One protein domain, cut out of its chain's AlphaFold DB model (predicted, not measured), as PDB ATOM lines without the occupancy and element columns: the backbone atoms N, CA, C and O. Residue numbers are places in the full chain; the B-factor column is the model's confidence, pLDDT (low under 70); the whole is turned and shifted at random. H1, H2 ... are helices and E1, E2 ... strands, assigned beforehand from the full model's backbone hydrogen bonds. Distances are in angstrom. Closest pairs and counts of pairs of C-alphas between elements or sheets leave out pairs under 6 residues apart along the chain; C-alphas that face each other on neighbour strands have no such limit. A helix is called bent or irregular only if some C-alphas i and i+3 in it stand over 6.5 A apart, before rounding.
ATOM      1  N   ASP A   2     128.430 108.178 173.828       76.25
ATOM      2  CA  ASP A   2     127.976 109.459 174.358       76.25
ATOM      3  C   ASP A   2     126.966 110.055 173.373       76.25
ATOM      4  O   ASP A   2     127.222 110.074 172.169       76.25
ATOM      5  N   ALA A   3     125.815 110.502 173.867       83.94
ATOM      6  CA  ALA A   3     124.842 111.249 173.081       83.94
ATOM      7  C   ALA A   3     125.024 112.744 173.362       83.94
ATOM      8  O   ALA A   3     125.169 113.143 174.518       83.94
ATOM      9  N   VAL A   4     125.054 113.561 172.312       88.25
ATOM     10  CA  VAL A   4     125.245 115.010 172.401       88.25
ATOM     11  C   VAL A   4     124.158 115.701 171.589       88.25
ATOM     12  O   VAL A   4     124.076 115.517 170.373       88.25
ATOM     13  N   ASP A   5     123.345 116.520 172.255       89.94
ATOM     14  CA  ASP A   5     122.373 117.381 171.583       89.94
ATOM     15  C   ASP A   5     123.049 118.683 171.152       89.94
ATOM     16  O   ASP A   5     123.451 119.510 171.970       89.94
ATOM     17  N   VAL A   6     123.174 118.866 169.841       90.38
ATOM     18  CA  VAL A   6     123.812 120.038 169.242       90.38
ATOM     19  C   VAL A   6     122.998 121.311 169.509       90.38
ATOM     20  O   VAL A   6     123.568 122.400 169.557       90.38
ATOM     21  N   SER A   7     121.687 121.182 169.743       89.38
ATOM     22  CA  SER A   7     120.779 122.307 170.018       89.38
ATOM     23  C   SER A   7     121.217 123.104 171.252       89.38
ATOM     24  O   SER A   7     121.159 124.334 171.232       89.38
ATOM     25  N   GLY A   8     121.714 122.417 172.290       88.06
ATOM     26  CA  GLY A   8     122.132 123.029 173.555       88.06
ATOM     27  C   GLY A   8     123.246 124.063 173.378       88.06
ATOM     28  O   GLY A   8     123.154 125.162 173.916       88.06
ATOM     29  N   TYR A   9     124.235 123.789 172.519       91.75
ATOM     30  CA  TYR A   9     125.326 124.736 172.241       91.75
ATOM     31  C   TYR A   9     124.835 126.046 171.624       91.75
ATOM     32  O   TYR A   9     125.349 127.115 171.942       91.75
ATOM     33  N   PHE A  10     123.824 125.985 170.752       89.75
ATOM     34  CA  PHE A  10     123.254 127.182 170.137       89.75
ATOM     35  C   PHE A  10     122.319 127.942 171.087       89.75
ATOM     36  O   PHE A  10     122.292 129.175 171.042       89.75
ATOM     37  N   GLN A  11     121.593 127.233 171.957       89.12
ATOM     38  CA  GLN A  11     120.738 127.835 172.986       89.12
ATOM     39  C   GLN A  11     121.573 128.559 174.053       89.12
ATOM     40  O   GLN A  11     121.305 129.719 174.367       89.12
ATOM     41  N   GLU A  12     122.623 127.908 174.554       88.75
ATOM     42  CA  GLU A  12     123.473 128.410 175.642       88.75
ATOM     43  C   GLU A  12     124.696 129.211 175.152       88.75
ATOM     44  O   GLU A  12     125.352 129.887 175.942       88.75
ATOM     45  N   ARG A  13     124.980 129.202 173.841       89.81
ATOM     46  CA  ARG A  13     126.029 129.998 173.168       89.81
ATOM     47  C   ARG A  13     127.446 129.725 173.670       89.81
ATOM     48  O   ARG A  13     128.222 130.647 173.936       89.81
ATOM     49  N   TYR A  14     127.800 128.452 173.751       91.06
ATOM     50  CA  TYR A  14     129.130 128.004 174.148       91.06
ATOM     51  C   TYR A  14     129.631 126.910 173.208       91.06
ATOM     52  O   TYR A  14     128.872 126.308 172.456       91.06
ATOM     53  N   TYR A  15     130.931 126.639 173.267       91.12
ATOM     54  CA  TYR A  15     131.523 125.463 172.647       91.12
ATOM     55  C   TYR A  15     132.399 124.740 173.665       91.12
ATOM     56  O   TYR A  15     133.026 125.362 174.522       91.12
ATOM     57  N   ASP A  16     132.474 123.424 173.532       92.38
ATOM     58  CA  ASP A  16     133.396 122.556 174.256       92.38
ATOM     59  C   ASP A  16     134.152 121.658 173.261       92.38
ATOM     60  O   ASP A  16     134.014 121.784 172.038       92.38
ATOM     61  N   GLU A  17     134.956 120.727 173.771       89.31
ATOM     62  CA  GLU A  17     135.667 119.768 172.924       89.31
ATOM     63  C   GLU A  17     134.716 118.896 172.091       89.31
ATOM     64  O   GLU A  17     135.033 118.590 170.946       89.31
ATOM     65  N   LYS A  18     133.523 118.560 172.600       90.62
ATOM     66  CA  LYS A  18     132.549 117.705 171.904       90.62
ATOM     67  C   LYS A  18     131.912 118.413 170.706       90.62
ATOM     68  O   LYS A  18     131.695 117.769 169.675       90.62
ATOM     69  N   PHE A  19     131.647 119.716 170.813       91.94
ATOM     70  CA  PHE A  19     131.168 120.545 169.705       91.94
ATOM     71  C   PHE A  19     132.265 120.811 168.669       91.94
ATOM     72  O   PHE A  19     132.023 120.771 167.462       91.94
ATOM     73  N   ILE A  20     133.502 121.034 169.113       91.62
ATOM     74  CA  ILE A  20     134.632 121.138 168.184       91.62
ATOM     75  C   ILE A  20     134.857 119.805 167.466       91.62
ATOM     76  O   ILE A  20     135.061 119.796 166.251       91.62
ATOM     77  N   ASP A  21     134.749 118.688 168.182       89.06
ATOM     78  CA  ASP A  21     134.798 117.353 167.606       89.06
ATOM     79  C   ASP A  21     133.694 117.163 166.579       89.06
ATOM     80  O   ASP A  21     133.999 116.669 165.500       89.06
ATOM     81  N   PHE A  22     132.457 117.599 166.851       89.81
ATOM     82  CA  PHE A  22     131.336 117.543 165.905       89.81
ATOM     83  C   PHE A  22     131.708 118.161 164.550       89.81
ATOM     84  O   PHE A  22     131.589 117.485 163.525       89.81
ATOM     85  N   LEU A  23     132.253 119.379 164.558       89.06
ATOM     86  CA  LEU A  23     132.668 120.111 163.355       89.06
ATOM     87  C   LEU A  23     133.940 119.547 162.697       89.06
ATOM     88  O   LEU A  23     134.153 119.704 161.495       89.06
ATOM     89  N   GLN A  24     134.810 118.877 163.455       85.44
ATOM     90  CA  GLN A  24     136.025 118.273 162.913       85.44
ATOM     91  C   GLN A  24     135.757 116.898 162.300       85.44
ATOM     92  O   GLN A  24     135.616 115.882 162.983       85.44
ATOM     93  N   TRP A  25     135.810 116.828 160.974       74.75
ATOM     94  CA  TRP A  25     135.577 115.584 160.234       74.75
ATOM     95  C   TRP A  25     136.562 114.451 160.553       74.75
ATOM     96  O   TRP A  25     136.250 113.272 160.384       74.75
ATOM     97  N   ASN A  26     137.781 114.780 160.978       73.00
ATOM     98  CA  ASN A  26     138.841 113.814 161.254       73.00
ATOM     99  C   ASN A  26     138.966 113.432 162.738       73.00
ATOM    100  O   ASN A  26     139.809 112.586 163.038       73.00
ATOM    101  N   SER A  27     138.149 113.997 163.636       76.25
ATOM    102  CA  SER A  27     138.204 113.682 165.070       76.25
ATOM    103  C   SER A  27     137.915 112.199 165.332       76.25
ATOM    104  O   SER A  27     137.017 111.605 164.729       76.25
ATOM    105  N   GLU A  28     138.700 111.563 166.205       67.25
ATOM    106  CA  GLU A  28     138.479 110.173 166.625       67.25
ATOM    107  C   GLU A  28     137.402 110.054 167.697       67.25
ATOM    108  O   GLU A  28     136.567 109.151 167.620       67.25
ATOM    109  N   ASN A  29     137.378 110.997 168.637       65.31
ATOM    110  CA  ASN A  29     136.384 111.072 169.702       65.31
ATOM    111  C   ASN A  29     134.994 111.320 169.121       65.31
ATOM    112  O   ASN A  29     134.061 110.571 169.410       65.31
ATOM    113  N   GLY A  30     134.888 112.236 168.154       65.00
ATOM    114  CA  GLY A  30     133.642 112.482 167.436       65.00
ATOM    115  C   GLY A  30     133.104 111.271 166.656       65.00
ATOM    116  O   GLY A  30     131.970 111.325 166.197       65.00
ATOM    117  N   LYS A  31     133.864 110.180 166.461       67.25
ATOM    118  CA  LYS A  31     133.349 108.942 165.827       67.25
ATOM    119  C   LYS A  31     132.557 108.061 166.793       67.25
ATOM    120  O   LYS A  31     131.837 107.182 166.330       67.25
ATOM    121  N   ARG A  32     132.755 108.229 168.103       72.38
ATOM    122  CA  ARG A  32     132.136 107.412 169.165       72.38
ATOM    123  C   ARG A  32     130.893 108.073 169.771       72.38
ATOM    124  O   ARG A  32     130.207 107.443 170.578       72.38
ATOM    125  N   THR A  33     130.622 109.308 169.360       80.62
ATOM    126  CA  THR A  33     129.546 110.167 169.852       80.62
ATOM    127  C   THR A  33     128.400 110.210 168.847       80.62
ATOM    128  O   THR A  33     128.626 110.372 167.647       80.62
ATOM    129  N   ILE A  34     127.169 110.070 169.336       83.62
ATOM    130  CA  ILE A  34     125.947 110.258 168.552       83.62
ATOM    131  C   ILE A  34     125.521 111.714 168.724       83.62
ATOM    132  O   ILE A  34     125.263 112.154 169.841       83.62
ATOM    133  N   TYR A  35     125.452 112.451 167.621       86.81
ATOM    134  CA  TYR A  35     124.984 113.833 167.616       86.81
ATOM    135  C   TYR A  35     123.524 113.877 167.176       86.81
ATOM    136  O   TYR A  35     123.169 113.241 166.184       86.81
ATOM    137  N   THR A  36     122.696 114.619 167.904       88.81
ATOM    138  CA  THR A  36     121.283 114.850 167.575       88.81
ATOM    139  C   THR A  36     120.990 116.344 167.520       88.81
ATOM    140  O   THR A  36     121.688 117.139 168.146       88.81
ATOM    141  N   LEU A  37     119.953 116.728 166.777       89.56
ATOM    142  CA  LEU A  37     119.425 118.091 166.746       89.56
ATOM    143  C   LEU A  37     117.926 118.007 167.044       89.56
ATOM    144  O   LEU A  37     117.138 117.725 166.144       89.56
ATOM    145  N   ASN A  38     117.549 118.167 168.312       80.12
ATOM    146  CA  ASN A  38     116.177 117.906 168.753       80.12
ATOM    147  C   ASN A  38     115.285 119.155 168.702       80.12
ATOM    148  O   ASN A  38     114.143 119.072 168.262       80.12
ATOM    149  N   THR A  39     115.774 120.306 169.178       69.62
ATOM    150  CA  THR A  39     114.927 121.488 169.431       69.62
ATOM    151  C   THR A  39     115.664 122.803 169.166       69.62
ATOM    152  O   THR A  39     115.986 123.574 170.069       69.62
ATOM    153  N   TYR A  40     115.930 123.105 167.896       76.88
ATOM    154  CA  TYR A  40     116.430 124.424 167.504       76.88
ATOM    155  C   TYR A  40     115.776 124.874 166.198       76.88
ATOM    156  O   TYR A  40     116.088 124.352 165.128       76.88
ATOM    157  N   ASN A  41     114.831 125.813 166.294       78.69
ATOM    158  CA  ASN A  41     114.042 126.280 165.154       78.69
ATOM    159  C   ASN A  41     114.820 127.328 164.349       78.69
ATOM    160  O   ASN A  41     114.603 128.531 164.493       78.69
ATOM    161  N   ASP A  42     115.787 126.861 163.562       85.19
ATOM    162  CA  ASP A  42     116.592 127.725 162.711       85.19
ATOM    163  C   ASP A  42     117.121 127.001 161.475       85.19
ATOM    164  O   ASP A  42     117.982 126.119 161.570       85.19
ATOM    165  N   ASP A  43     116.662 127.437 160.305       88.12
ATOM    166  CA  ASP A  43     117.002 126.809 159.028       88.12
ATOM    167  C   ASP A  43     118.511 126.785 158.768       88.12
ATOM    168  O   ASP A  43     119.039 125.809 158.244       88.12
ATOM    169  N   THR A  44     119.249 127.825 159.178       89.06
ATOM    170  CA  THR A  44     120.700 127.874 158.928       89.06
ATOM    171  C   THR A  44     121.459 126.903 159.834       89.06
ATOM    172  O   THR A  44     122.457 126.322 159.408       89.06
ATOM    173  N   VAL A  45     121.000 126.705 161.075       90.06
ATOM    174  CA  VAL A  45     121.592 125.709 161.987       90.06
ATOM    175  C   VAL A  45     121.237 124.293 161.546       90.06
ATOM    176  O   VAL A  45     122.109 123.425 161.560       90.06
ATOM    177  N   LEU A  46     120.009 124.067 161.077       92.06
ATOM    178  CA  LEU A  46     119.604 122.792 160.492       92.06
ATOM    179  C   LEU A  46     120.418 122.471 159.228       92.06
ATOM    180  O   LEU A  46     120.927 121.360 159.084       92.06
ATOM    181  N   GLU A  47     120.612 123.443 158.334       92.81
ATOM    182  CA  GLU A  47     121.477 123.303 157.158       92.81
ATOM    183  C   GLU A  47     122.926 122.975 157.542       92.81
ATOM    184  O   GLU A  47     123.546 122.119 156.903       92.81
ATOM    185  N   LEU A  48     123.463 123.630 158.577       92.44
ATOM    186  CA  LEU A  48     124.809 123.363 159.085       92.44
ATOM    187  C   LEU A  48     124.906 121.939 159.639       92.44
ATOM    188  O   LEU A  48     125.819 121.203 159.270       92.44
ATOM    189  N   TYR A  49     123.952 121.538 160.479       93.06
ATOM    190  CA  TYR A  49     123.892 120.193 161.038       93.06
ATOM    191  C   TYR A  49     123.834 119.134 159.934       93.06
ATOM    192  O   TYR A  49     124.625 118.193 159.938       93.06
ATOM    193  N   ASN A  50     122.969 119.328 158.938       92.00
ATOM    194  CA  ASN A  50     122.838 118.413 157.809       92.00
ATOM    195  C   ASN A  50     124.126 118.320 156.981       92.00
ATOM    196  O   ASN A  50     124.490 117.222 156.565       92.00
ATOM    197  N   ALA A  51     124.844 119.429 156.773       91.56
ATOM    198  CA  ALA A  51     126.131 119.420 156.076       91.56
ATOM    199  C   ALA A  51     127.195 118.613 156.848       91.56
ATOM    200  O   ALA A  51     127.823 117.717 156.279       91.56
ATOM    201  N   VAL A  52     127.322 118.851 158.157       90.44
ATOM    202  CA  VAL A  52     128.268 118.123 159.023       90.44
ATOM    203  C   VAL A  52     127.911 116.634 159.092       90.44
ATOM    204  O   VAL A  52     128.783 115.761 159.018       90.44
ATOM    205  N   MET A  53     126.619 116.311 159.185       89.44
ATOM    206  CA  MET A  53     126.153 114.928 159.195       89.44
ATOM    207  C   MET A  53     126.367 114.244 157.849       89.44
ATOM    208  O   MET A  53     126.841 113.112 157.841       89.44
ATOM    209  N   GLN A  54     126.133 114.919 156.718       88.31
ATOM    210  CA  GLN A  54     126.446 114.398 155.384       88.31
ATOM    211  C   GLN A  54     127.928 114.016 155.274       88.31
ATOM    212  O   GLN A  54     128.261 112.931 154.782       88.31
ATOM    213  N   LEU A  55     128.824 114.871 155.775       86.38
ATOM    214  CA  LEU A  55     130.252 114.577 155.810       86.38
ATOM    215  C   LEU A  55     130.517 113.289 156.604       86.38
ATOM    216  O   LEU A  55     131.195 112.382 156.118       86.38
ATOM    217  N   ARG A  56     129.924 113.167 157.795       84.38
ATOM    218  CA  ARG A  56     130.161 112.066 158.741       84.38
ATOM    219  C   ARG A  56     129.543 110.728 158.350       84.38
ATOM    220  O   ARG A  56     130.200 109.704 158.527       84.38
ATOM    221  N   THR A  57     128.304 110.719 157.870       83.31
ATOM    222  CA  THR A  57     127.523 109.496 157.628       83.31
ATOM    223  C   THR A  57     127.680 108.971 156.208       83.31
ATOM    224  O   THR A  57     127.562 107.768 155.998       83.31
ATOM    225  N   VAL A  58     127.998 109.840 155.244       81.12
ATOM    226  CA  VAL A  58     128.121 109.454 153.832       81.12
ATOM    227  C   VAL A  58     129.580 109.472 153.392       81.12
ATOM    228  O   VAL A  58     130.134 108.448 152.987       81.12
ATOM    229  N   VAL A  59     130.240 110.624 153.510       80.88
ATOM    230  CA  VAL A  59     131.541 110.845 152.864       80.88
ATOM    231  C   VAL A  59     132.683 110.124 153.596       80.88
ATOM    232  O   VAL A  59     133.554 109.529 152.956       80.88
ATOM    233  N   LEU A  60     132.691 110.109 154.936       80.25
ATOM    234  CA  LEU A  60     133.735 109.406 155.699       80.25
ATOM    235  C   LEU A  60     133.680 107.876 155.556       80.25
ATOM    236  O   LEU A  60     134.749 107.274 155.396       80.25
ATOM    237  N   PRO A  61     132.511 107.207 155.595       81.44
ATOM    238  CA  PRO A  61     132.423 105.782 155.293       81.44
ATOM    239  C   PRO A  61     132.843 105.460 153.857       81.44
ATOM    240  O   PRO A  61     133.596 104.502 153.656       81.44
ATOM    241  N   GLU A  62     132.472 106.301 152.881       82.38
ATOM    242  CA  GLU A  62     132.944 106.180 151.495       82.38
ATOM    243  C   GLU A  62     134.482 106.198 151.463       82.38
ATOM    244  O   GLU A  62     135.090 105.267 150.937       82.38
ATOM    245  N   MET A  63     135.124 107.155 152.149       80.00
ATOM    246  CA  MET A  63     136.587 107.243 152.263       80.00
ATOM    247  C   MET A  63     137.229 105.992 152.886       80.00
ATOM    248  O   MET A  63     138.310 105.573 152.469       80.00
ATOM    249  N   ARG A  64     136.587 105.381 153.892       79.69
ATOM    250  CA  ARG A  64     137.095 104.170 154.562       79.69
ATOM    251  C   ARG A  64     136.999 102.940 153.667       79.69
ATOM    252  O   ARG A  64     137.944 102.151 153.638       79.69
ATOM    253  N   SER A  65     135.909 102.802 152.909       79.44
ATOM    254  CA  SER A  65     135.711 101.669 151.996       79.44
ATOM    255  C   SER A  65     136.764 101.616 150.879       79.44
ATOM    256  O   SER A  65     137.094 100.538 150.383       79.44
ATOM    257  N   LEU A  66     137.401 102.752 150.556       79.12
ATOM    258  CA  LEU A  66     138.504 102.826 149.591       79.12
ATOM    259  C   LEU A  66     139.750 102.025 149.990       79.12
ATOM    260  O   LEU A  66     140.576 101.745 149.120       79.12
ATOM    261  N   LYS A  67     139.910 101.636 151.266       75.44
ATOM    262  CA  LYS A  67     141.033 100.785 151.703       75.44
ATOM    263  C   LYS A  67     141.016  99.402 151.039       75.44
ATOM    264  O   LYS A  67     142.089  98.859 150.799       75.44
ATOM    265  N   ASN A  68     139.834  98.903 150.677       74.25
ATOM    266  CA  ASN A  68     139.629  97.569 150.101       74.25
ATOM    267  C   ASN A  68     139.587  97.581 148.557       74.25
ATOM    268  O   ASN A  68     139.301  96.565 147.929       74.25
ATOM    269  N   VAL A  69     139.838  98.733 147.922       79.12
ATOM    270  CA  VAL A  69     139.750  98.912 146.463       79.12
ATOM    271  C   VAL A  69     141.117  98.717 145.801       79.12
ATOM    272  O   VAL A  69     142.136  99.190 146.304       79.12
ATOM    273  N   ASN A  70     141.123  98.091 144.617       81.44
ATOM    274  CA  ASN A  70     142.310  97.902 143.777       81.44
ATOM    275  C   ASN A  70     143.099  99.230 143.579       81.44
ATOM    276  O   ASN A  70     142.477 100.250 143.244       81.44
ATOM    277  N   PRO A  71     144.443  99.236 143.732       76.62
ATOM    278  CA  PRO A  71     145.286 100.438 143.726       76.62
ATOM    279  C   PRO A  71     145.019 101.437 142.592       76.62
ATOM    280  O   PRO A  71     144.925 102.641 142.840       76.62
ATOM    281  N   LYS A  72     144.821 100.960 141.353       73.06
ATOM    282  CA  LYS A  72     144.594 101.837 140.186       73.06
ATOM    283  C   LYS A  72     143.255 102.584 140.260       73.06
ATOM    284  O   LYS A  72     143.183 103.769 139.948       73.06
ATOM    285  N   ARG A  73     142.185 101.919 140.719       76.56
ATOM    286  CA  ARG A  73     140.851 102.534 140.893       76.56
ATOM    287  C   ARG A  73     140.763 103.376 142.169       76.56
ATOM    288  O   ARG A  73     139.990 104.333 142.221       76.56
ATOM    289  N   ARG A  74     141.575 103.048 143.179       81.50
ATOM    290  CA  ARG A  74     141.634 103.740 144.471       81.50
ATOM    291  C   ARG A  74     142.070 105.196 144.331       81.50
ATOM    292  O   ARG A  74     141.441 106.049 144.948       81.50
ATOM    293  N   LYS A  75     143.074 105.503 143.500       80.50
ATOM    294  CA  LYS A  75     143.552 106.888 143.307       80.50
ATOM    295  C   LYS A  75     142.441 107.823 142.804       80.50
ATOM    296  O   LYS A  75     142.139 108.814 143.463       80.50
ATOM    297  N   ARG A  76     141.752 107.461 141.712       81.94
ATOM    298  CA  ARG A  76     140.656 108.269 141.131       81.94
ATOM    299  C   ARG A  76     139.494 108.475 142.107       81.94
ATOM    300  O   ARG A  76     139.020 109.595 142.266       81.94
ATOM    301  N   ARG A  77     139.063 107.411 142.793       83.56
ATOM    302  CA  ARG A  77     137.982 107.496 143.788       83.56
ATOM    303  C   ARG A  77     138.379 108.304 145.024       83.56
ATOM    304  O   ARG A  77     137.549 109.012 145.574       83.56
ATOM    305  N   THR A  78     139.647 108.247 145.436       85.38
ATOM    306  CA  THR A  78     140.153 109.044 146.566       85.38
ATOM    307  C   THR A  78     140.063 110.532 146.248       85.38
ATOM    308  O   THR A  78     139.568 111.288 147.074       85.38
ATOM    309  N   VAL A  79     140.457 110.944 145.038       86.81
ATOM    310  CA  VAL A  79     140.305 112.338 144.592       86.81
ATOM    311  C   VAL A  79     138.835 112.762 144.615       86.81
ATOM    312  O   VAL A  79     138.525 113.786 145.205       86.81
ATOM    313  N   GLN A  80     137.919 111.955 144.069       87.69
ATOM    314  CA  GLN A  80     136.478 112.263 144.083       87.69
ATOM    315  C   GLN A  80     135.921 112.452 145.501       87.69
ATOM    316  O   GLN A  80     135.184 113.402 145.752       87.69
ATOM    317  N   VAL A  81     136.301 111.586 146.442       88.69
ATOM    318  CA  VAL A  81     135.892 111.725 147.847       88.69
ATOM    319  C   VAL A  81     136.491 112.985 148.471       88.69
ATOM    320  O   VAL A  81     135.782 113.710 149.158       88.69
ATOM    321  N   LEU A  82     137.764 113.301 148.205       89.50
ATOM    322  CA  LEU A  82     138.389 114.527 148.710       89.50
ATOM    323  C   LEU A  82     137.710 115.795 148.173       89.50
ATOM    324  O   LEU A  82     137.614 116.766 148.924       89.50
ATOM    325  N   VAL A  83     137.224 115.790 146.922       91.56
ATOM    326  CA  VAL A  83     136.431 116.895 146.351       91.56
ATOM    327  C   VAL A  83     135.118 117.057 147.112       91.56
ATOM    328  O   VAL A  83     134.855 118.148 147.609       91.56
ATOM    329  N   LYS A  84     134.361 115.970 147.326       91.00
ATOM    330  CA  LYS A  84     133.126 116.003 148.134       91.00
ATOM    331  C   LYS A  84     133.380 116.543 149.548       91.00
ATOM    332  O   LYS A  84     132.611 117.364 150.045       91.00
ATOM    333  N   VAL A  85     134.473 116.115 150.195       91.56
ATOM    334  CA  VAL A  85     134.897 116.651 151.503       91.56
ATOM    335  C   VAL A  85     135.162 118.154 151.405       91.56
ATOM    336  O   VAL A  85     134.726 118.905 152.269       91.56
ATOM    337  N   HIS A  86     135.867 118.605 150.366       92.38
ATOM    338  CA  HIS A  86     136.203 120.015 150.181       92.38
ATOM    339  C   HIS A  86     134.952 120.885 150.003       92.38
ATOM    340  O   HIS A  86     134.811 121.887 150.697       92.38
ATOM    341  N   GLU A  87     134.033 120.478 149.129       92.88
ATOM    342  CA  GLU A  87     132.772 121.184 148.871       92.88
ATOM    343  C   GLU A  87     131.892 121.257 150.124       92.88
ATOM    344  O   GLU A  87     131.323 122.307 150.427       92.88
ATOM    345  N   THR A  88     131.828 120.163 150.891       92.69
ATOM    346  CA  THR A  88     131.050 120.114 152.137       92.69
ATOM    347  C   THR A  88     131.646 121.042 153.197       92.69
ATOM    348  O   THR A  88     130.921 121.849 153.770       92.69
ATOM    349  N   LEU A  89     132.972 121.025 153.389       94.12
ATOM    350  CA  LEU A  89     133.660 121.935 154.314       94.12
ATOM    351  C   LEU A  89     133.525 123.408 153.893       94.12
ATOM    352  O   LEU A  89     133.393 124.287 154.741       94.12
ATOM    353  N   GLU A  90     133.542 123.707 152.589       94.12
ATOM    354  CA  GLU A  90     133.315 125.073 152.105       94.12
ATOM    355  C   GLU A  90     131.872 125.529 152.370       94.12
ATOM    356  O   GLU A  90     131.641 126.688 152.731       94.12
ATOM    357  N   ARG A  91     130.896 124.621 152.231       94.38
ATOM    358  CA  ARG A  91     129.495 124.873 152.592       94.38
ATOM    359  C   ARG A  91     129.343 125.125 154.092       94.38
ATOM    360  O   ARG A  91     128.735 126.128 154.454       94.38
ATOM    361  N   GLU A  92     129.920 124.280 154.946       94.31
ATOM    362  CA  GLU A  92     129.923 124.459 156.407       94.31
ATOM    363  C   GLU A  92     130.496 125.826 156.798       94.31
ATOM    364  O   GLU A  92     129.876 126.576 157.553       94.31
ATOM    365  N   LEU A  93     131.637 126.200 156.212       95.06
ATOM    366  CA  LEU A  93     132.275 127.487 156.470       95.06
ATOM    367  C   LEU A  93     131.376 128.667 156.065       95.06
ATOM    368  O   LEU A  93     131.242 129.627 156.821       95.06
ATOM    369  N   LYS A  94     130.722 128.600 154.895       94.62
ATOM    370  CA  LYS A  94     129.771 129.632 154.434       94.62
ATOM    371  C   LYS A  94     128.565 129.763 155.368       94.62
ATOM    372  O   LYS A  94     128.109 130.881 155.603       94.62
ATOM    373  N   LEU A  95     128.052 128.649 155.889       94.25
ATOM    374  CA  LEU A  95     126.935 128.645 156.836       94.25
ATOM    375  C   LEU A  95     127.343 129.249 158.182       94.25
ATOM    376  O   LEU A  95     126.614 130.084 158.707       94.25
ATOM    377  N   LEU A  96     128.531 128.918 158.693       94.00
ATOM    378  CA  LEU A  96     129.065 129.516 159.919       94.00
ATOM    379  C   LEU A  96     129.289 131.026 159.779       94.00
ATOM    380  O   LEU A  96     128.867 131.779 160.651       94.00
ATOM    381  N   VAL A  97     129.872 131.486 158.666       93.38
ATOM    382  CA  VAL A  97     129.994 132.927 158.369       93.38
ATOM    383  C   VAL A  97     128.616 133.590 158.354       93.38
ATOM    384  O   VAL A  97     128.414 134.607 159.007       93.38
ATOM    385  N   ARG A  98     127.629 132.980 157.683       92.44
ATOM    386  CA  ARG A  98     126.252 133.495 157.642       92.44
ATOM    387  C   ARG A  98     125.627 133.597 159.036       92.44
ATOM    388  O   ARG A  98     124.930 134.574 159.302       92.44
ATOM    389  N   LEU A  99     125.850 132.606 159.903       91.44
ATOM    390  CA  LEU A  99     125.374 132.620 161.289       91.44
ATOM    391  C   LEU A  99     126.011 133.758 162.089       91.44
ATOM    392  O   LEU A  99     125.298 134.456 162.802       91.44
ATOM    393  N   ILE A 100     127.322 133.957 161.941       90.69
ATOM    394  CA  ILE A 100     128.080 134.992 162.654       90.69
ATOM    395  C   ILE A 100     127.709 136.404 162.176       90.69
ATOM    396  O   ILE A 100     127.605 137.315 162.994       90.69
ATOM    397  N   ASP A 101     127.480 136.592 160.875       87.19
ATOM    398  CA  ASP A 101     127.160 137.905 160.305       87.19
ATOM    399  C   ASP A 101     125.716 138.337 160.529       87.19
ATOM    400  O   ASP A 101     125.452 139.499 160.830       87.19
ATOM    401  N   ARG A 102     124.756 137.422 160.337       85.44
ATOM    402  CA  ARG A 102     123.331 137.785 160.334       85.44
ATOM    403  C   ARG A 102     122.718 137.843 161.723       85.44
ATOM    404  O   ARG A 102     121.650 138.429 161.869       85.44
ATOM    405  N   LYS A 103     123.334 137.198 162.715       81.00
ATOM    406  CA  LYS A 103     122.738 137.057 164.045       81.00
ATOM    407  C   LYS A 103     123.607 137.709 165.109       81.00
ATOM    408  O   LYS A 103     124.813 137.465 165.153       81.00
ATOM    409  N   PRO A 104     123.000 138.493 166.011       74.62
ATOM    410  CA  PRO A 104     123.734 139.061 167.123       74.62
ATOM    411  C   PRO A 104     124.216 137.942 168.059       74.62
ATOM    412  O   PRO A 104     123.582 136.894 168.179       74.62
ATOM    413  N   LEU A 105     125.326 138.187 168.761       81.44
ATOM    414  CA  LEU A 105     125.840 137.331 169.845       81.44
ATOM    415  C   LEU A 105     126.367 135.945 169.414       81.44
ATOM    416  O   LEU A 105     126.563 135.075 170.260       81.44
ATOM    417  N   MET A 106     126.673 135.746 168.129       85.38
ATOM    418  CA  MET A 106     127.241 134.493 167.594       85.38
ATOM    419  C   MET A 106     128.781 134.440 167.599       85.38
ATOM    420  O   MET A 106     129.382 133.556 166.998       85.38
ATOM    421  N   ASN A 107     129.450 135.353 168.307       86.00
ATOM    422  CA  ASN A 107     130.919 135.463 168.317       86.00
ATOM    423  C   ASN A 107     131.632 134.256 168.940       86.00
ATOM    424  O   ASN A 107     132.795 133.997 168.637       86.00
ATOM    425  N   TRP A 108     130.938 133.482 169.776       89.62
ATOM    426  CA  TRP A 108     131.452 132.219 170.307       89.62
ATOM    427  C   TRP A 108     131.790 131.217 169.187       89.62
ATOM    428  O   TRP A 108     132.659 130.369 169.368       89.62
ATOM    429  N   LEU A 109     131.189 131.364 167.997       92.50
ATOM    430  CA  LEU A 109     131.494 130.562 166.813       92.50
ATOM    431  C   LEU A 109     132.798 130.960 166.104       92.50
ATOM    432  O   LEU A 109     133.184 130.265 165.172       92.50
ATOM    433  N   LEU A 110     133.516 132.018 166.507       92.88
ATOM    434  CA  LEU A 110     134.763 132.429 165.836       92.88
ATOM    435  C   LEU A 110     135.840 131.337 165.869       92.88
ATOM    436  O   LEU A 110     136.496 131.077 164.858       92.88
ATOM    437  N   TYR A 111     136.004 130.665 167.011       93.50
ATOM    438  CA  TYR A 111     136.937 129.547 167.120       93.50
ATOM    439  C   TYR A 111     136.445 128.297 166.356       93.50
ATOM    440  O   TYR A 111     137.210 127.782 165.537       93.50
ATOM    441  N   PRO A 112     135.182 127.845 166.505       94.75
ATOM    442  CA  PRO A 112     134.567 126.854 165.612       94.75
ATOM    443  C   PRO A 112     134.721 127.147 164.105       94.75
ATOM    444  O   PRO A 112     135.054 126.264 163.319       94.75
ATOM    445  N   LEU A 113     134.558 128.401 163.682       95.62
ATOM    446  CA  LEU A 113     134.763 128.829 162.299       95.62
ATOM    447  C   LEU A 113     136.219 128.610 161.866       95.62
ATOM    448  O   LEU A 113     136.484 128.083 160.783       95.62
ATOM    449  N   PHE A 114     137.176 128.961 162.728       95.62
ATOM    450  CA  PHE A 114     138.592 128.695 162.492       95.62
ATOM    451  C   PHE A 114     138.907 127.193 162.388       95.62
ATOM    452  O   PHE A 114     139.723 126.806 161.547       95.62
ATOM    453  N   THR A 115     138.280 126.320 163.187       94.81
ATOM    454  CA  THR A 115     138.550 124.871 163.121       94.81
ATOM    455  C   THR A 115     138.059 124.248 161.812       94.81
ATOM    456  O   THR A 115     138.779 123.434 161.217       94.81
ATOM    457  N   VAL A 116     136.904 124.684 161.298       95.44
ATOM    458  CA  VAL A 116     136.410 124.289 159.967       95.44
ATOM    459  C   VAL A 116     137.321 124.841 158.868       95.44
ATOM    460  O   VAL A 116     137.759 124.085 158.000       95.44
ATOM    461  N   ALA A 117     137.721 126.115 158.943       96.38
ATOM    462  CA  ALA A 117     138.653 126.725 157.988       96.38
ATOM    463  C   ALA A 117     140.004 125.988 157.934       96.38
ATOM    464  O   ALA A 117     140.548 125.709 156.859       96.38
ATOM    465  N   ARG A 118     140.538 125.606 159.098       95.31
ATOM    466  CA  ARG A 118     141.758 124.800 159.212       95.31
ATOM    467  C   ARG A 118     141.575 123.405 158.614       95.31
ATOM    468  O   ARG A 118     142.496 122.896 157.971       95.31
ATOM    469  N   SER A 119     140.409 122.792 158.803       93.62
ATOM    470  CA  SER A 119     140.075 121.480 158.234       93.62
ATOM    471  C   SER A 119     139.967 121.531 156.711       93.62
ATOM    472  O   SER A 119     140.495 120.643 156.036       93.62
ATOM    473  N   LEU A 120     139.372 122.600 156.172       94.56
ATOM    474  CA  LEU A 120     139.306 122.884 154.740       94.56
ATOM    475  C   LEU A 120     140.716 123.000 154.145       94.56
ATOM    476  O   LEU A 120     141.047 122.275 153.202       94.56
ATOM    477  N   TYR A 121     141.585 123.811 154.763       94.81
ATOM    478  CA  TYR A 121     142.985 123.916 154.348       94.81
ATOM    479  C   TYR A 121     143.692 122.560 154.430       94.81
ATOM    480  O   TYR A 121     144.316 122.134 153.460       94.81
ATOM    481  N   SER A 122     143.550 121.829 155.543       93.06
ATOM    482  CA  SER A 122     144.157 120.505 155.714       93.06
ATOM    483  C   SER A 122     143.690 119.489 154.672       93.06
ATOM    484  O   SER A 122     144.475 118.608 154.318       93.06
ATOM    485  N   ASN A 123     142.443 119.572 154.199       91.69
ATOM    486  CA  ASN A 123     141.944 118.735 153.114       91.69
ATOM    487  C   ASN A 123     142.559 119.145 151.769       91.69
ATOM    488  O   ASN A 123     143.059 118.288 151.046       91.69
ATOM    489  N   ALA A 124     142.634 120.450 151.480       92.69
ATOM    490  CA  ALA A 124     143.291 120.971 150.278       92.69
ATOM    491  C   ALA A 124     144.763 120.527 150.170       92.69
ATOM    492  O   ALA A 124     145.259 120.264 149.078       92.69
ATOM    493  N   LYS A 125     145.459 120.349 151.305       91.44
ATOM    494  CA  LYS A 125     146.841 119.836 151.323       91.44
ATOM    495  C   LYS A 125     146.993 118.400 150.802       91.44
ATOM    496  O   LYS A 125     148.128 118.034 150.510       91.44
ATOM    497  N   LYS A 126     145.919 117.601 150.775       89.31
ATOM    498  CA  LYS A 126     145.944 116.169 150.418       89.31
ATOM    499  C   LYS A 126     145.878 115.916 148.912       89.31
ATOM    500  O   LYS A 126     146.130 114.792 148.493       89.31
ATOM    501  N   PHE A 127     145.533 116.924 148.114       88.19
ATOM    502  CA  PHE A 127     145.543 116.827 146.657       88.19
ATOM    503  C   PHE A 127     146.980 116.944 146.125       88.19
ATOM    504  O   PHE A 127     147.741 117.778 146.614       88.19
ATOM    505  N   GLU A 128     147.333 116.119 145.132       80.25
ATOM    506  CA  GLU A 128     148.631 116.186 144.435       80.25
ATOM    507  C   GLU A 128     148.744 117.518 143.661       80.25
ATOM    508  O   GLU A 128     149.626 118.318 143.967       80.25
ATOM    509  N   ASP A 129     147.760 117.832 142.805       79.12
ATOM    510  CA  ASP A 129     147.618 119.122 142.103       79.12
ATOM    511  C   ASP A 129     146.611 120.036 142.823       79.12
ATOM    512  O   ASP A 129     145.522 120.354 142.345       79.12
ATOM    513  N   GLY A 130     146.949 120.391 144.062       82.50
ATOM    514  CA  GLY A 130     146.049 121.083 144.987       82.50
ATOM    515  C   GLY A 130     146.041 122.612 144.917       82.50
ATOM    516  O   GLY A 130     145.381 123.227 145.752       82.50
ATOM    517  N   THR A 131     146.777 123.249 144.001       89.94
ATOM    518  CA  THR A 131     146.965 124.717 143.982       89.94
ATOM    519  C   THR A 131     145.640 125.470 143.907       89.94
ATOM    520  O   THR A 131     145.371 126.295 144.778       89.94
ATOM    521  N   ALA A 132     144.757 125.097 142.977       91.31
ATOM    522  CA  ALA A 132     143.429 125.699 142.839       91.31
ATOM    523  C   ALA A 132     142.573 125.564 144.117       91.31
ATOM    524  O   ALA A 132     141.878 126.503 144.516       91.31
ATOM    525  N   TYR A 133     142.657 124.422 144.810       93.00
ATOM    526  CA  TYR A 133     141.949 124.200 146.075       93.00
ATOM    527  C   TYR A 133     142.542 125.033 147.215       93.00
ATOM    528  O   TYR A 133     141.799 125.565 148.036       93.00
ATOM    529  N   VAL A 134     143.868 125.178 147.273       94.12
ATOM    530  CA  VAL A 134     144.547 126.023 148.269       94.12
ATOM    531  C   VAL A 134     144.235 127.505 148.031       94.12
ATOM    532  O   VAL A 134     143.996 128.233 148.991       94.12
ATOM    533  N   GLU A 135     144.147 127.952 146.778       94.19
ATOM    534  CA  GLU A 135     143.683 129.301 146.433       94.19
ATOM    535  C   GLU A 135     142.215 129.522 146.807       94.19
ATOM    536  O   GLU A 135     141.868 130.570 147.355       94.19
ATOM    537  N   SER A 136     141.352 128.527 146.562       93.38
ATOM    538  CA  SER A 136     139.953 128.574 146.999       93.38
ATOM    539  C   SER A 136     139.845 128.695 148.520       93.38
ATOM    540  O   SER A 136     139.115 129.555 149.020       93.38
ATOM    541  N   CYS A 137     140.653 127.925 149.263       95.00
ATOM    542  CA  CYS A 137     140.780 128.071 150.715       95.00
ATOM    543  C   CYS A 137     141.212 129.488 151.091       95.00
ATOM    544  O   CYS A 137     140.612 130.078 151.980       95.00
ATOM    545  N   GLY A 138     142.213 130.046 150.402       94.94
ATOM    546  CA  GLY A 138     142.678 131.414 150.625       94.94
ATOM    547  C   GLY A 138     141.549 132.432 150.494       94.94
ATOM    548  O   GLY A 138     141.341 133.228 151.401       94.94
ATOM    549  N   ARG A 139     140.743 132.350 149.427       95.38
ATOM    550  CA  ARG A 139     139.560 133.213 149.250       95.38
ATOM    551  C   ARG A 139     138.522 133.018 150.356       95.38
ATOM    552  O   ARG A 139     137.917 133.986 150.807       95.38
ATOM    553  N   ALA A 140     138.292 131.781 150.788       95.25
ATOM    554  CA  ALA A 140     137.318 131.469 151.829       95.25
ATOM    555  C   ALA A 140     137.749 131.975 153.216       95.25
ATOM    556  O   ALA A 140     136.949 132.596 153.917       95.25
ATOM    557  N   VAL A 141     139.019 131.778 153.576       96.69
ATOM    558  CA  VAL A 141     139.623 132.304 154.808       96.69
ATOM    559  C   VAL A 141     139.649 133.833 154.781       96.69
ATOM    560  O   VAL A 141     139.292 134.453 155.779       96.69
ATOM    561  N   HIS A 142     139.941 134.441 153.629       95.75
ATOM    562  CA  HIS A 142     139.963 135.896 153.490       95.75
ATOM    563  C   HIS A 142     138.605 136.565 153.688       95.75
ATOM    564  O   HIS A 142     138.512 137.647 154.271       95.75
ATOM    565  N   ARG A 143     137.516 135.893 153.290       94.94
ATOM    566  CA  ARG A 143     136.162 136.337 153.649       94.94
ATOM    567  C   ARG A 143     135.951 136.332 155.163       94.94
ATOM    568  O   ARG A 143     135.404 137.295 155.683       94.94
ATOM    569  N   CYS A 144     136.431 135.307 155.871       95.00
ATOM    570  CA  CYS A 144     136.345 135.237 157.336       95.00
ATOM    571  C   CYS A 144     137.178 136.341 158.011       95.00
ATOM    572  O   CYS A 144     136.726 136.960 158.970       95.00
ATOM    573  N   PHE A 145     138.375 136.625 157.488       95.12
ATOM    574  CA  PHE A 145     139.215 137.740 157.936       95.12
ATOM    575  C   PHE A 145     138.506 139.091 157.762       95.12
ATOM    576  O   PHE A 145     138.378 139.854 158.719       95.12
ATOM    577  N   THR A 146     137.980 139.354 156.564       93.50
ATOM    578  CA  THR A 146     137.272 140.602 156.236       93.50
ATOM    579  C   THR A 146     136.021 140.786 157.096       93.50
ATOM    580  O   THR A 146     135.802 141.867 157.636       93.50
ATOM    581  N   MET A 147     135.250 139.713 157.295       92.06
ATOM    582  CA  MET A 147     134.086 139.666 158.185       92.06
ATOM    583  C   MET A 147     134.431 140.111 159.614       92.06
ATOM    584  O   MET A 147     133.699 140.885 160.229       92.06
ATOM    585  N   CYS A 148     135.567 139.648 160.144       91.31
ATOM    586  CA  CYS A 148     136.010 140.035 161.480       91.31
ATOM    587  C   CYS A 148     136.442 141.506 161.542       91.31
ATOM    588  O   CYS A 148     136.165 142.169 162.538       91.31
ATOM    589  N   LEU A 149     137.099 142.026 160.499       89.88
ATOM    590  CA  LEU A 149     137.546 143.424 160.447       89.88
ATOM    591  C   LEU A 149     136.394 144.424 160.323       89.88
ATOM    592  O   LEU A 149     136.434 145.481 160.949       89.88
ATOM    593  N   GLN A 150     135.371 144.095 159.534       87.75
ATOM    594  CA  GLN A 150     134.232 144.974 159.252       87.75
ATOM    595  C   GLN A 150     133.216 145.059 160.400       87.75
ATOM    596  O   GLN A 150     132.174 145.700 160.250       87.75
ATOM    597  N   ASP A 151     133.492 144.428 161.544       84.25
ATOM    598  CA  ASP A 151     132.590 144.493 162.684       84.25
ATOM    599  C   ASP A 151     132.479 145.918 163.230       84.25
ATOM    600  O   ASP A 151     133.485 146.603 163.430       84.25
ATOM    601  N   LYS A 152     131.241 146.350 163.469       76.50
ATOM    602  CA  LYS A 152     130.901 147.701 163.937       76.50
ATOM    603  C   LYS A 152     130.652 147.760 165.446       76.50
ATOM    604  O   LYS A 152     130.405 148.835 165.978       76.50
ATOM    605  N   ASN A 153     130.708 146.620 166.137       71.94
ATOM    606  CA  ASN A 153     130.475 146.530 167.577       71.94
ATOM    607  C   ASN A 153     131.709 146.996 168.366       71.94
ATOM    608  O   ASN A 153     132.486 146.186 168.869       71.94
ATOM    609  N   GLU A 154     131.908 148.311 168.447       64.94
ATOM    610  CA  GLU A 154     133.061 148.917 169.132       64.94
ATOM    611  C   GLU A 154     132.873 148.991 170.656       64.94
ATOM    612  O   GLU A 154     133.847 148.910 171.399       64.94
ATOM    613  N   GLU A 155     131.625 149.041 171.132       63.66
ATOM    614  CA  GLU A 155     131.291 149.290 172.543       63.66
ATOM    615  C   GLU A 155     131.487 148.079 173.467       63.66
ATOM    616  O   GLU A 155     131.818 148.239 174.641       63.66
ATOM    617  N   ASN A 156     131.314 146.850 172.965       72.19
ATOM    618  CA  ASN A 156     131.479 145.641 173.773       72.19
ATOM    619  C   ASN A 156     132.592 144.759 173.220       72.19
ATOM    620  O   ASN A 156     132.375 143.921 172.342       72.19
ATOM    621  N   TRP A 157     133.783 144.910 173.800       68.19
ATOM    622  CA  TRP A 157     134.975 144.184 173.379       68.19
ATOM    623  C   TRP A 157     134.769 142.664 173.346       68.19
ATOM    624  O   TRP A 157     135.188 142.014 172.395       68.19
ATOM    625  N   ARG A 158     134.058 142.095 174.332       67.88
ATOM    626  CA  ARG A 158     133.772 140.646 174.412       67.88
ATOM    627  C   ARG A 158     132.879 140.139 173.277       67.88
ATOM    628  O   ARG A 158     132.859 138.945 173.002       67.88
ATOM    629  N   LEU A 159     132.126 141.035 172.647       72.94
ATOM    630  CA  LEU A 159     131.253 140.738 171.517       72.94
ATOM    631  C   LEU A 159     131.834 141.226 170.186       72.94
ATOM    632  O   LEU A 159     131.155 141.155 169.163       72.94
ATOM    633  N   ASN A 160     133.068 141.721 170.185       83.44
ATOM    634  CA  ASN A 160     133.691 142.245 168.988       83.44
ATOM    635  C   ASN A 160     134.358 141.108 168.199       83.44
ATOM    636  O   ASN A 160     135.308 140.472 168.667       83.44
ATOM    637  N   LYS A 161     133.905 140.875 166.964       86.94
ATOM    638  CA  LYS A 161     134.475 139.874 166.048       86.94
ATOM    639  C   LYS A 161     135.938 140.152 165.721       86.94
ATOM    640  O   LYS A 161     136.683 139.218 165.409       86.94
ATOM    641  N   ARG A 162     136.390 141.403 165.872       89.06
ATOM    642  CA  ARG A 162     137.793 141.803 165.701       89.06
ATOM    643  C   ARG A 162     138.741 141.033 166.634       89.06
ATOM    644  O   ARG A 162     139.910 140.857 166.296       89.06
ATOM    645  N   GLN A 163     138.247 140.479 167.748       86.69
ATOM    646  CA  GLN A 163     139.028 139.599 168.626       86.69
ATOM    647  C   GLN A 163     139.506 138.302 167.946       86.69
ATOM    648  O   GLN A 163     140.532 137.749 168.350       86.69
ATOM    649  N   GLY A 164     138.787 137.820 166.925       89.81
ATOM    650  CA  GLY A 164     139.086 136.585 166.193       89.81
ATOM    651  C   GLY A 164     139.951 136.773 164.941       89.81
ATOM    652  O   GLY A 164     140.322 135.782 164.313       89.81
ATOM    653  N   VAL A 165     140.308 138.012 164.573       93.94
ATOM    654  CA  VAL A 165     141.037 138.337 163.325       93.94
ATOM    655  C   VAL A 165     142.319 137.518 163.186       93.94
ATOM    656  O   VAL A 165     142.605 136.962 162.123       93.94
ATOM    657  N   TYR A 166     143.072 137.382 164.277       95.62
ATOM    658  CA  TYR A 166     144.367 136.709 164.263       95.62
ATOM    659  C   TYR A 166     144.300 135.210 163.948       95.62
ATOM    660  O   TYR A 166     145.276 134.659 163.438       95.62
ATOM    661  N   PHE A 167     143.162 134.547 164.179       95.81
ATOM    662  CA  PHE A 167     142.971 133.158 163.753       95.81
ATOM    663  C   PHE A 167     143.084 133.020 162.235       95.81
ATOM    664  O   PHE A 167     143.783 132.136 161.729       95.81
ATOM    665  N   PHE A 168     142.435 133.929 161.512       96.50
ATOM    666  CA  PHE A 168     142.427 133.924 160.056       96.50
ATOM    667  C   PHE A 168     143.742 134.452 159.487       96.50
ATOM    668  O   PHE A 168     144.252 133.851 158.551       96.50
ATOM    669  N   VAL A 169     144.374 135.447 160.124       97.12
ATOM    670  CA  VAL A 169     145.734 135.902 159.764       97.12
ATOM    671  C   VAL A 169     146.738 134.741 159.794       97.12
ATOM    672  O   VAL A 169     147.525 134.570 158.865       97.12
ATOM    673  N   VAL A 170     146.701 133.900 160.835       97.19
ATOM    674  CA  VAL A 170     147.591 132.730 160.940       97.19
ATOM    675  C   VAL A 170     147.350 131.724 159.811       97.19
ATOM    676  O   VAL A 170     148.317 131.209 159.244       97.19
ATOM    677  N   LEU A 171     146.090 131.439 159.463       96.81
ATOM    678  CA  LEU A 171     145.777 130.546 158.341       96.81
ATOM    679  C   LEU A 171     146.172 131.153 156.995       96.81
ATOM    680  O   LEU A 171     146.750 130.450 156.170       96.81
ATOM    681  N   GLU A 172     145.914 132.442 156.777       97.50
ATOM    682  CA  GLU A 172     146.318 133.141 155.557       97.50
ATOM    683  C   GLU A 172     147.834 133.122 155.373       97.50
ATOM    684  O   GLU A 172     148.301 132.787 154.286       97.50
ATOM    685  N   PHE A 173     148.621 133.350 156.433       96.88
ATOM    686  CA  PHE A 173     150.074 133.187 156.359       96.88
ATOM    687  C   PHE A 173     150.474 131.783 155.896       96.88
ATOM    688  O   PHE A 173     151.316 131.639 155.008       96.88
ATOM    689  N   GLN A 174     149.862 130.734 156.451       95.81
ATOM    690  CA  GLN A 174     150.147 129.351 156.055       95.81
ATOM    691  C   GLN A 174     149.729 129.039 154.612       95.81
ATOM    692  O   GLN A 174     150.383 128.234 153.939       95.81
ATOM    693  N   ILE A 175     148.634 129.633 154.138       96.06
ATOM    694  CA  ILE A 175     148.121 129.455 152.777       96.06
ATOM    695  C   ILE A 175     149.016 130.199 151.782       96.06
ATOM    696  O   ILE A 175     149.570 129.573 150.880       96.06
ATOM    697  N   TYR A 176     149.229 131.500 151.972       95.88
ATOM    698  CA  TYR A 176     150.000 132.331 151.047       95.88
ATOM    699  C   TYR A 176     151.479 131.960 151.012       95.88
ATOM    700  O   TYR A 176     152.075 131.953 149.936       95.88
ATOM    701  N   HIS A 177     152.059 131.543 152.142       93.44
ATOM    702  CA  HIS A 177     153.419 131.004 152.148       93.44
ATOM    703  C   HIS A 177     153.519 129.707 151.335       93.44
ATOM    704  O   HIS A 177     154.532 129.469 150.683       93.44
ATOM    705  N   ARG A 178     152.491 128.846 151.356       92.31
ATOM    706  CA  ARG A 178     152.475 127.625 150.533       92.31
ATOM    707  C   ARG A 178     152.302 127.935 149.046       92.31
ATOM    708  O   ARG A 178     152.865 127.224 148.224       92.31
ATOM    709  N   LEU A 179     151.530 128.966 148.716       93.25
ATOM    710  CA  LEU A 179     151.343 129.441 147.343       93.25
ATOM    711  C   LEU A 179     152.530 130.272 146.827       93.25
ATOM    712  O   LEU A 179     152.499 130.703 145.681       93.25
ATOM    713  N   HIS A 180     153.548 130.530 147.659       91.69
ATOM    714  CA  HIS A 180     154.651 131.448 147.355       91.69
ATOM    715  C   HIS A 180     154.181 132.855 146.932       91.69
ATOM    716  O   HIS A 180     154.874 133.558 146.201       91.69
ATOM    717  N   ASN A 181     153.010 133.285 147.416       93.12
ATOM    718  CA  ASN A 181     152.423 134.579 147.087       93.12
ATOM    719  C   ASN A 181     152.807 135.624 148.146       93.12
ATOM    720  O   ASN A 181     152.070 135.889 149.099       93.12
ATOM    721  N   TYR A 182     154.005 136.189 147.994       90.75
ATOM    722  CA  TYR A 182     154.558 137.161 148.940       90.75
ATOM    723  C   TYR A 182     153.820 138.505 148.932       90.75
ATOM    724  O   TYR A 182     153.763 139.167 149.970       90.75
ATOM    725  N   ASP A 183     153.203 138.885 147.811       92.94
ATOM    726  CA  ASP A 183     152.414 140.115 147.718       92.94
ATOM    727  C   ASP A 183     151.178 140.059 148.617       92.94
ATOM    728  O   ASP A 183     150.893 141.015 149.339       92.94
ATOM    729  N   MET A 184     150.491 138.913 148.667       94.12
ATOM    730  CA  MET A 184     149.354 138.733 149.576       94.12
ATOM    731  C   MET A 184     149.782 138.733 151.045       94.12
ATOM    732  O   MET A 184     149.107 139.344 151.868       94.12
ATOM    733  N   ILE A 185     150.944 138.157 151.379       95.50
ATOM    734  CA  ILE A 185     151.520 138.262 152.733       95.50
ATOM    735  C   ILE A 185     151.793 139.732 153.082       95.50
ATOM    736  O   ILE A 185     151.442 140.188 154.166       95.50
ATOM    737  N   LYS A 186     152.394 140.493 152.162       94.88
ATOM    738  CA  LYS A 186     152.673 141.921 152.349       94.88
ATOM    739  C   LYS A 186     151.394 142.731 152.547       94.88
ATOM    740  O   LYS A 186     151.362 143.586 153.430       94.88
ATOM    741  N   ASN A 187     150.357 142.470 151.756       95.00
ATOM    742  CA  ASN A 187     149.063 143.143 151.875       95.00
ATOM    743  C   ASN A 187     148.378 142.807 153.204       95.00
ATOM    744  O   ASN A 187     147.899 143.714 153.882       95.00
ATOM    745  N   LEU A 188     148.419 141.538 153.618       96.12
ATOM    746  CA  LEU A 188     147.897 141.084 154.905       96.12
ATOM    747  C   LEU A 188     148.589 141.782 156.081       96.12
ATOM    748  O   LEU A 188     147.914 142.349 156.938       96.12
ATOM    749  N   VAL A 189     149.928 141.799 156.112       95.94
ATOM    750  CA  VAL A 189     150.679 142.461 157.194       95.94
ATOM    751  C   VAL A 189     150.359 143.951 157.242       95.94
ATOM    752  O   VAL A 189     150.085 144.478 158.315       95.94
ATOM    753  N   LYS A 190     150.320 144.630 156.088       94.56
ATOM    754  CA  LYS A 190     149.951 146.051 156.022       94.56
ATOM    755  C   LYS A 190     148.542 146.311 156.547       94.56
ATOM    756  O   LYS A 190     148.357 147.278 157.284       94.56
ATOM    757  N   ALA A 191     147.566 145.479 156.187       94.81
ATOM    758  CA  ALA A 191     146.200 145.608 156.682       94.81
ATOM    759  C   ALA A 191     146.163 145.466 158.212       94.81
ATOM    760  O   ALA A 191     145.645 146.347 158.897       94.81
TER     761      ALA A 191
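What this domain is: This is residues 2 to 191 of the 394 residues of an uncharacterized protein of Kazachstania naganishii (strain ATCC MYA-139 / BCRC 22969 / CBS 8797 / KCTC 17520 / NBRC 10181 / NCYC 3082 / Yp74L-3) (UniProt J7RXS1). You are looking at a flat slab of helices running back and forth: H4, H5, H6 and H7 make an up-and-down bundle, the bent but nearly straight H3 packs along H4, and H8 packs on H7 at the opposite edge. A small head, two short parallel strands E1 and E2 with H1 and H2, sits at one edge, where H2 packs on H5. The printed part has 190 residues with eight named helices and two named strands, in the order E1 H1 H2 E2 H3 H4 H5 H6 H7 H8, and is mostly helix. It is compact, with a radius of gyration of the C-alphas of 17.5 A and spans of 60 by 47 by 24 A.

How they stand to each other: Start at E1, residues 2 to 5, and E2, residues 33 to 36, parallel neighbours at 24 degrees; N 34 and O 2, 2.8 A apart, are within hydrogen-bond range. Between them in the chain come H1, residues 6 to 12, and H2, residues 17 to 23, a strand-helix-strand unit with a right-handed crossover. H2 touches residues 112 to 116 alone of H5, residues 107 to 124; the closest C-alphas, of Ile 20 and Pro 112, are 6.3 A apart. H5 is the hub, touching four helices. It forms helical hairpins with H4, residues 71 to 102 (closest C-alphas Leu 89 and Leu 120, 5.7 A), and, through residues 117 to 124 alone, with H6, residues 131 to 149 (Ala 124 and Tyr 133, 5.5 A). H7, residues 161 to 178, touches H5 at a shallow tilt of 10 degrees, the same way (Leu 110 and Gly 164, 6.0 A). H3, residues 43 to 68, was assigned as one helix by its hydrogen bonds but is bent, C-alphas 57 and 60 being 6.5 A apart; arm H3a, residues 43 to 57, touches H4 with closest C-alphas Leu 48 and Glu 92, 5.9 A, and H1 is near H3a. H8, residues 182 to 191, touches residues 169 to 177 alone of H7 (Tyr 176 and Ile 185, 6.4 A). Every O i to N i+4 pair is within hydrogen-bond range in H2, H3a, H6 and H8, but 2 of 3 in H1, 3 of 5 in H3b, residues 60 to 68, 27 of 28 in H4, 12 of 14 in H5 and 10 of 14 in H7.

Where its parts are: Find C-alpha 2, where E1 begins, at (127.976, 109.459, 174.358). H4 runs 46.4 A from C-alpha 71 at (145.286, 100.438, 143.726). H5, H6 and H7 measure 26.2, 26.6 and 26.7 A, and H7 has a kink of 31 degrees near residue 168. H8 ends at C-alpha 191, (146.200, 145.608, 156.682).

The domain as a whole: The C-alphas farthest apart, of Asn 70 and Glu 155, are 59.9 A apart. The printed part has no cut, and the link from H6 to H7 is long. Look for pLDDT under 70 at residues 28 to 31, 39, 154 to 155 and 157 to 158.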